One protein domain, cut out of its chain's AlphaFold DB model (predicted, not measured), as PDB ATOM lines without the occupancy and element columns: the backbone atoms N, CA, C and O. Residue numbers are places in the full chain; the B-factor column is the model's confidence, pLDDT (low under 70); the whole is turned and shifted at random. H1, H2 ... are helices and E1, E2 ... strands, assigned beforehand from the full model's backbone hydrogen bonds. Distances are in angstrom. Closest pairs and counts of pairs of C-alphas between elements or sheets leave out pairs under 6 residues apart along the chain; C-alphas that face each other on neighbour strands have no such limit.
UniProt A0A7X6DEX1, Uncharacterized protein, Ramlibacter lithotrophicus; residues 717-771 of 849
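Overview. This is residues 717 to 771 of the 849 residues of an uncharacterized protein of Ramlibacter lithotrophicus (UniProt A0A7X6DEX1). Three short helices meet near their ends, where H1 begins, H2 ends and H3 begins, with a small strand loop at one end of an elongated whole and an unnamed tail, residues 761 to 771, at the other. The loop is formed by residues 717 to 718 pairing antiparallel with residues 723 to 724 of E1, and a long link, residues 742 to 752, loops out between H2 and H3. The printed part has 55 residues, with one named strand and three named helices in the order E1, H1, H2, H3; 22 residues are in named elements, and these are mostly helix. It is only just compact, close to loose, with a radius of gyration of the C-alphas of 12.0 A and spans of 38 by 23 by 13 A.

Arrangement. E1, residues 723 to 725, pairs with no named strand; its closest C-alpha to H1, residues 729 to 732, is that of Val 724, 5.9 A from that of Asp 732. H1 and H2, residues 735 to 741, are close but not clearly touching, with the closest C-alphas, those of Cys 729 and Gln 738, 6.2 A apart. H1 touches H3, residues 753 to 760, at Cys 729 and Gln 754, whose C-alphas are the closest at 5.3 A. H2 touches H3, closest at the C-alphas of Leu 741 and Cys 753, 4.6 A, at a steep tilt of 54 degrees, the same way. E1 is apart from H2 and H3. In H2 and H3 every O i to N i+4 pair is within hydrogen-bond range; H1 is too short for such a pair.

Along the chain. E1 begins at C-alpha 723 (-51.666, 54.818, -12.493) and measures 7.1 A. H1 measures 5.8 A, H2 10.0 A and H3 10.5 A, ending at C-alpha 760 (-38.490, 42.811, -12.380).

Size, cuts and confidence. The C-alphas farthest apart, those of Ser 721 and Gly 771, are 38.7 A apart. The printed part has no cut; the links E1 to H1 and H1 to H2 are tight, and H2 to H3 is long. The mean pLDDT of the printed part is 84.2, with residues 720 and 745 under 70.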
ATOM      1  N   THR A 717     -47.881  50.727 -11.928       75.75
ATOM      2  CA  THR A 717     -47.128  51.581 -11.010       75.75
ATOM      3  C   THR A 717     -47.727  52.986 -11.011       75.75
ATOM      4  O   THR A 717     -48.663  53.267 -11.759       75.75
ATOM      5  N   TRP A 718     -47.213  53.869 -10.164       79.12
ATOM      6  CA  TRP A 718     -47.637  55.262 -10.079       79.12
ATOM      7  C   TRP A 718     -46.615  56.170 -10.766       79.12
ATOM      8  O   TRP A 718     -45.428  56.134 -10.437       79.12
ATOM      9  N   SER A 719     -47.070  57.014 -11.691       73.56
ATOM     10  CA  SER A 719     -46.233  57.995 -12.397       73.56
ATOM     11  C   SER A 719     -46.009  59.287 -11.600       73.56
ATOM     12  O   SER A 719     -45.452  60.249 -12.114       73.56
ATOM     13  N   GLY A 720     -46.483  59.369 -10.355       65.44
ATOM     14  CA  GLY A 720     -46.515  60.617  -9.588       65.44
ATOM     15  C   GLY A 720     -47.837  61.383  -9.727       65.44
ATOM     16  O   GLY A 720     -48.188  62.111  -8.801       65.44
ATOM     17  N   SER A 721     -48.594  61.162 -10.806       71.75
ATOM     18  CA  SER A 721     -49.896  61.803 -11.062       71.75
ATOM     19  C   SER A 721     -51.028  60.835 -11.417       71.75
ATOM     20  O   SER A 721     -52.186  61.165 -11.167       71.75
ATOM     21  N   GLU A 722     -50.725  59.663 -11.982       75.75
ATOM     22  CA  GLU A 722     -51.720  58.646 -12.340       75.75
ATOM     23  C   GLU A 722     -51.150  57.215 -12.306       75.75
ATOM     24  O   GLU A 722     -49.938  56.997 -12.214       75.75
ATOM     25  N   GLY A 723     -52.041  56.223 -12.363       76.94
ATOM     26  CA  GLY A 723     -51.666  54.818 -12.493       76.94
ATOM     27  C   GLY A 723     -51.281  54.491 -13.934       76.94
ATOM     28  O   GLY A 723     -52.075  54.683 -14.850       76.94
ATOM     29  N   VAL A 724     -50.083  53.952 -14.128       83.75
ATOM     30  CA  VAL A 724     -49.477  53.646 -15.433       83.75
ATOM     31  C   VAL A 724     -49.019  52.189 -15.483       83.75
ATOM     32  O   VAL A 724     -48.838  51.543 -14.448       83.75
ATOM     33  N   ASN A 725     -48.839  51.622 -16.676       83.50
ATOM     34  CA  ASN A 725     -48.353  50.245 -16.801       83.50
ATOM     35  C   ASN A 725     -46.861  50.169 -16.450       83.50
ATOM     36  O   ASN A 725     -46.080  51.000 -16.860       83.50
ATOM     37  N   PHE A 726     -46.407  49.142 -15.743       86.12
ATOM     38  CA  PHE A 726     -44.980  48.922 -15.504       86.12
ATOM     39  C   PHE A 726     -44.389  48.086 -16.646       86.12
ATOM     40  O   PHE A 726     -44.102  46.906 -16.446       86.12
ATOM     41  N   ARG A 727     -44.327  48.618 -17.879       88.31
ATOM     42  CA  ARG A 727     -43.943  47.832 -19.074       88.31
ATOM     43  C   ARG A 727     -42.858  48.477 -19.933       88.31
ATOM     44  O   ARG A 727     -42.007  47.757 -20.452       88.31
ATOM     45  N   ASN A 728     -42.896  49.787 -20.105       89.00
ATOM     46  CA  ASN A 728     -41.951  50.536 -20.913       89.00
ATOM     47  C   ASN A 728     -41.300  51.612 -20.049       89.00
ATOM     48  O   ASN A 728     -41.971  52.532 -19.587       89.00
ATOM     49  N   CYS A 729     -39.988  51.510 -19.849       88.50
ATOM     50  CA  CYS A 729     -39.272  52.436 -18.981       88.50
ATOM     51  C   CYS A 729     -39.420  53.898 -19.445       88.50
ATOM     52  O   CYS A 729     -39.662  54.779 -18.627       88.50
ATOM     53  N   ASN A 730     -39.337  54.157 -20.750       86.94
ATOM     54  CA  ASN A 730     -39.321  55.521 -21.284       86.94
ATOM     55  C   ASN A 730     -40.716  56.145 -21.388       86.94
ATOM     56  O   ASN A 730     -40.846  57.361 -21.284       86.94
ATOM     57  N   ALA A 731     -41.740  55.327 -21.643       85.25
ATOM     58  CA  ALA A 731     -43.105  55.800 -21.859       85.25
ATOM     59  C   ALA A 731     -43.942  55.819 -20.576       85.25
ATOM     60  O   ALA A 731     -44.803  56.683 -20.434       85.25
ATOM     61  N   ASP A 732     -43.695  54.883 -19.655       84.75
ATOM     62  CA  ASP A 732     -44.560  54.700 -18.494       84.75
ATOM     63  C   ASP A 732     -43.978  55.287 -17.197       84.75
ATOM     64  O   ASP A 732     -44.726  55.526 -16.255       84.75
ATOM     65  N   LEU A 733     -42.662  55.510 -17.094       85.25
ATOM     66  CA  LEU A 733     -42.022  55.925 -15.837       85.25
ATOM     67  C   LEU A 733     -41.584  57.390 -15.852       85.25
ATOM     68  O   LEU A 733     -41.213  57.940 -16.886       85.25
ATOM     69  N   THR A 734     -41.551  58.019 -14.678       86.69
ATOM     70  CA  THR A 734     -40.983  59.368 -14.502       86.69
ATOM     71  C   THR A 734     -39.475  59.387 -14.722       86.69
ATOM     72  O   THR A 734     -38.802  58.389 -14.485       86.69
ATOM     73  N   LEU A 735     -38.903  60.554 -15.043       85.12
ATOM     74  CA  LEU A 735     -37.446  60.722 -15.164       85.12
ATOM     75  C   LEU A 735     -36.676  60.249 -13.918       85.12
ATOM     76  O   LEU A 735     -35.589  59.692 -14.043       85.12
ATOM     77  N   ALA A 736     -37.243  60.421 -12.720       82.50
ATOM     78  CA  ALA A 736     -36.637  59.935 -11.481       82.50
ATOM     79  C   ALA A 736     -36.639  58.398 -11.395       82.50
ATOM     80  O   ALA A 736     -35.628  57.798 -11.043       82.50
ATOM     81  N   GLN A 737     -37.748  57.749 -11.762       84.06
ATOM     82  CA  GLN A 737     -37.852  56.284 -11.806       84.06
ATOM     83  C   GLN A 737     -36.974  55.682 -12.913       84.06
ATOM     84  O   GLN A 737     -36.340  54.650 -12.703       84.06
ATOM     85  N   GLN A 738     -36.892  56.347 -14.068       87.69
ATOM     86  CA  GLN A 738     -35.985  55.979 -15.155       87.69
ATOM     87  C   GLN A 738     -34.524  56.056 -14.701       87.69
ATOM     88  O   GLN A 738     -33.755  55.134 -14.958       87.69
ATOM     89  N   ALA A 739     -34.148  57.122 -13.986       83.88
ATOM     90  CA  ALA A 739     -32.807  57.271 -13.432       83.88
ATOM     91  C   ALA A 739     -32.488  56.175 -12.404       83.88
ATOM     92  O   ALA A 739     -31.408  55.596 -12.467       83.88
ATOM     93  N   ALA A 740     -33.434  55.837 -11.523       80.88
ATOM     94  CA  ALA A 740     -33.260  54.782 -10.523       80.88
ATOM     95  C   ALA A 740     -33.042  53.398 -11.158       80.88
ATOM     96  O   ALA A 740     -32.135  52.662 -10.781       80.88
ATOM     97  N   LEU A 741     -33.825  53.054 -12.183       85.38
ATOM     98  CA  LEU A 741     -33.665  51.795 -12.919       85.38
ATOM     99  C   LEU A 741     -32.513  51.839 -13.942       85.38
ATOM    100  O   LEU A 741     -32.095  50.802 -14.454       85.38
ATOM    101  N   GLY A 742     -31.990  53.019 -14.265       85.94
ATOM    102  CA  GLY A 742     -30.898  53.233 -15.216       85.94
ATOM    103  C   GLY A 742     -29.501  53.249 -14.593       85.94
ATOM    104  O   GLY A 742     -28.543  53.550 -15.307       85.94
ATOM    105  N   GLN A 743     -29.377  52.962 -13.295       85.25
ATOM    106  CA  GLN A 743     -28.114  52.954 -12.554       85.25
ATOM    107  C   GLN A 743     -27.756  51.550 -12.051       85.25
ATOM    108  O   GLN A 743     -28.624  50.733 -11.743       85.25
ATOM    109  N   ASN A 744     -26.458  51.263 -11.966       76.19
ATOM    110  CA  ASN A 744     -25.937  50.050 -11.341       76.19
ATOM    111  C   ASN A 744     -25.887  50.182  -9.799       76.19
ATOM    112  O   ASN A 744     -26.075  51.279  -9.276       76.19
ATOM    113  N   PRO A 745     -25.599  49.098  -9.046       63.94
ATOM    114  CA  PRO A 745     -25.551  49.143  -7.577       63.94
ATOM    115  C   PRO A 745     -24.527  50.122  -6.979       63.94
ATOM    116  O   PRO A 745     -24.636  50.467  -5.810       63.94
ATOM    117  N   ALA A 746     -23.545  50.579  -7.762       71.12
ATOM    118  CA  ALA A 746     -22.571  51.595  -7.359       71.12
ATOM    119  C   ALA A 746     -23.027  53.032  -7.703       71.12
ATOM    120  O   ALA A 746     -22.236  53.969  -7.598       71.12
ATOM    121  N   GLY A 747     -24.275  53.215  -8.156       71.88
ATOM    122  CA  GLY A 747     -24.863  54.508  -8.521       71.88
ATOM    123  C   GLY A 747     -24.439  55.049  -9.892       71.88
ATOM    124  O   GLY A 747     -24.809  56.166 -10.253       71.88
ATOM    125  N   ALA A 748     -23.672  54.288 -10.682       79.81
ATOM    126  CA  ALA A 748     -23.243  54.717 -12.012       79.81
ATOM    127  C   ALA A 748     -24.325  54.428 -13.063       79.81
ATOM    128  O   ALA A 748     -24.884  53.331 -13.103       79.81
ATOM    129  N   VAL A 749     -24.598  55.400 -13.939       86.19
ATOM    130  CA  VAL A 749     -25.578  55.264 -15.029       86.19
ATOM    131  C   VAL A 749     -25.084  54.232 -16.041       86.19
ATOM    132  O   VAL A 749     -24.012  54.392 -16.622       86.19
ATOM    133  N   ASP A 750     -25.873  53.187 -16.273       86.81
ATOM    134  CA  ASP A 750     -25.543  52.098 -17.197       86.81
ATOM    135  C   ASP A 750     -26.592  51.877 -18.296       86.81
ATOM    136  O   ASP A 750     -26.450  50.969 -19.114       86.81
ATOM    137  N   ASN A 751     -27.624  52.726 -18.341       86.62
ATOM    138  CA  ASN A 751     -28.679  52.739 -19.357       86.62
ATOM    139  C   ASN A 751     -29.477  51.426 -19.477       86.62
ATOM    140  O   ASN A 751     -30.149  51.205 -20.482       86.62
ATOM    141  N   ARG A 752     -29.468  50.560 -18.454       87.88
ATOM    142  CA  ARG A 752     -30.186  49.268 -18.475       87.88
ATOM    143  C   ARG A 752     -31.603  49.329 -17.905       87.88
ATOM    144  O   ARG A 752     -32.101  48.343 -17.369       87.88
ATOM    145  N   CYS A 753     -32.271  50.475 -18.018       89.50
ATOM    146  CA  CYS A 753     -33.587  50.666 -17.411       89.50
ATOM    147  C   CYS A 753     -34.643  49.678 -17.927       89.50
ATOM    148  O   CYS A 753     -35.317  49.026 -17.129       89.50
ATOM    149  N   GLN A 754     -34.763  49.534 -19.252       93.00
ATOM    150  CA  GLN A 754     -35.736  48.617 -19.849       93.00
ATOM    151  C   GLN A 754     -35.428  47.162 -19.488       93.00
ATOM    152  O   GLN A 754     -36.331  46.433 -19.086       93.00
ATOM    153  N   ASP A 755     -34.153  46.770 -19.537       90.00
ATOM    154  CA  ASP A 755     -33.746  45.425 -19.143       90.00
ATOM    155  C   ASP A 755     -34.138  45.155 -17.678       90.00
ATOM    156  O   ASP A 755     -34.682  44.098 -17.364       90.00
ATOM    157  N   ARG A 756     -33.878  46.103 -16.754       89.00
ATOM    158  CA  ARG A 756     -34.137  45.899 -15.314       89.00
ATOM    159  C   ARG A 756     -35.621  45.779 -15.056       89.00
ATOM    160  O   ARG A 756     -36.043  44.929 -14.279       89.00
ATOM    161  N   LEU A 757     -36.402  46.605 -15.744       90.00
ATOM    162  CA  LEU A 757     -37.851  46.531 -15.741       90.00
ATOM    163  C   LEU A 757     -38.318  45.143 -16.204       90.00
ATOM    164  O   LEU A 757     -39.148  44.533 -15.535       90.00
ATOM    165  N   GLU A 758     -37.781  44.607 -17.298       90.38
ATOM    166  CA  GLU A 758     -38.152  43.282 -17.815       90.38
ATOM    167  C   GLU A 758     -37.808  42.152 -16.841       90.38
ATOM    168  O   GLU A 758     -38.643  41.275 -16.590       90.38
ATOM    169  N   TRP A 759     -36.642  42.211 -16.198       88.38
ATOM    170  CA  TRP A 759     -36.299  41.251 -15.152       88.38
ATOM    171  C   TRP A 759     -37.192  41.389 -13.930       88.38
ATOM    172  O   TRP A 759     -37.693  40.372 -13.470       88.38
ATOM    173  N   LEU A 760     -37.514  42.599 -13.461       86.62
ATOM    174  CA  LEU A 760     -38.490  42.811 -12.380       86.62
ATOM    175  C   LEU A 760     -39.876  42.255 -12.737       86.62
ATOM    176  O   LEU A 760     -40.576  41.710 -11.888       86.62
ATOM    177  N   ARG A 761     -40.260  42.309 -14.016       88.44
ATOM    178  CA  ARG A 761     -41.482  41.666 -14.520       88.44
ATOM    179  C   ARG A 761     -41.381  40.143 -14.592       88.44
ATOM    180  O   ARG A 761     -42.410  39.497 -14.778       88.44
ATOM    181  N   GLY A 762     -40.199  39.557 -14.425       87.50
ATOM    182  CA  GLY A 762     -39.969  38.114 -14.394       87.50
ATOM    183  C   GLY A 762     -39.332  37.527 -15.647       87.50
ATOM    184  O   GLY A 762     -39.412  36.314 -15.816       87.50
ATOM    185  N   ASP A 763     -38.747  38.339 -16.534       90.50
ATOM    186  CA  ASP A 763     -37.934  37.796 -17.625       90.50
ATOM    187  C   ASP A 763     -36.623  37.219 -17.070       90.50
ATOM    188  O   ASP A 763     -35.883  37.895 -16.351       90.50
ATOM    189  N   ALA A 764     -36.362  35.953 -17.391       90.00
ATOM    190  CA  ALA A 764     -35.183  35.216 -16.962       90.00
ATOM    191  C   ALA A 764     -34.069  35.201 -18.024       90.00
ATOM    192  O   ALA A 764     -32.996  34.661 -17.762       90.00
ATOM    193  N   SER A 765     -34.287  35.776 -19.213       92.56
ATOM    194  CA  SER A 765     -33.358  35.704 -20.355       92.56
ATOM    195  C   SER A 765     -31.932  36.181 -20.043       92.56
ATOM    196  O   SER A 765     -30.972  35.677 -20.619       92.56
ATOM    197  N   ARG A 766     -31.781  37.124 -19.104       89.62
ATOM    198  CA  ARG A 766     -30.495  37.712 -18.686       89.62
ATOM    199  C   ARG A 766     -29.930  37.135 -17.381       89.62
ATOM    200  O   ARG A 766     -28.904  37.623 -16.904       89.62
ATOM    201  N   GLU A 767     -30.579  36.130 -16.797       90.88
ATOM    202  CA  GLU A 767     -30.106  35.441 -15.590       90.88
ATOM    203  C   GLU A 767     -28.870  34.570 -15.892       90.88
ATOM    204  O   GLU A 767     -28.700  34.088 -17.015       90.88
ATOM    205  N   GLN A 768     -27.995  34.381 -14.903       88.88
ATOM    206  CA  GLN A 768     -26.746  33.613 -15.016       88.88
ATOM    207  C   GLN A 768     -26.976  32.190 -15.540       88.88
ATOM    208  O   GLN A 768     -26.257  31.747 -16.438       88.88
ATOM    209  N   ARG A 769     -28.038  31.513 -15.093       86.06
ATOM    210  CA  ARG A 769     -28.447  30.184 -15.580       86.06
ATOM    211  C   ARG A 769     -28.768  30.128 -17.075       86.06
ATOM    212  O   ARG A 769     -28.718  29.055 -17.664       86.06
ATOM    213  N   ASN A 770     -29.092  31.268 -17.685       88.94
ATOM    214  CA  ASN A 770     -29.416  31.398 -19.107       88.94
ATOM    215  C   ASN A 770     -28.282  32.069 -19.905       88.94
ATOM    216  O   ASN A 770     -28.494  32.511 -21.031       88.94
ATOM    217  N   GLY A 771     -27.072  32.147 -19.336       85.81
ATOM    218  CA  GLY A 771     -25.897  32.737 -19.986       85.81
ATOM    219  C   GLY A 771     -25.812  34.264 -19.883       85.81
ATOM    220  O   GLY A 771     -25.011  34.878 -20.587       85.81
TER     221      GLY A 771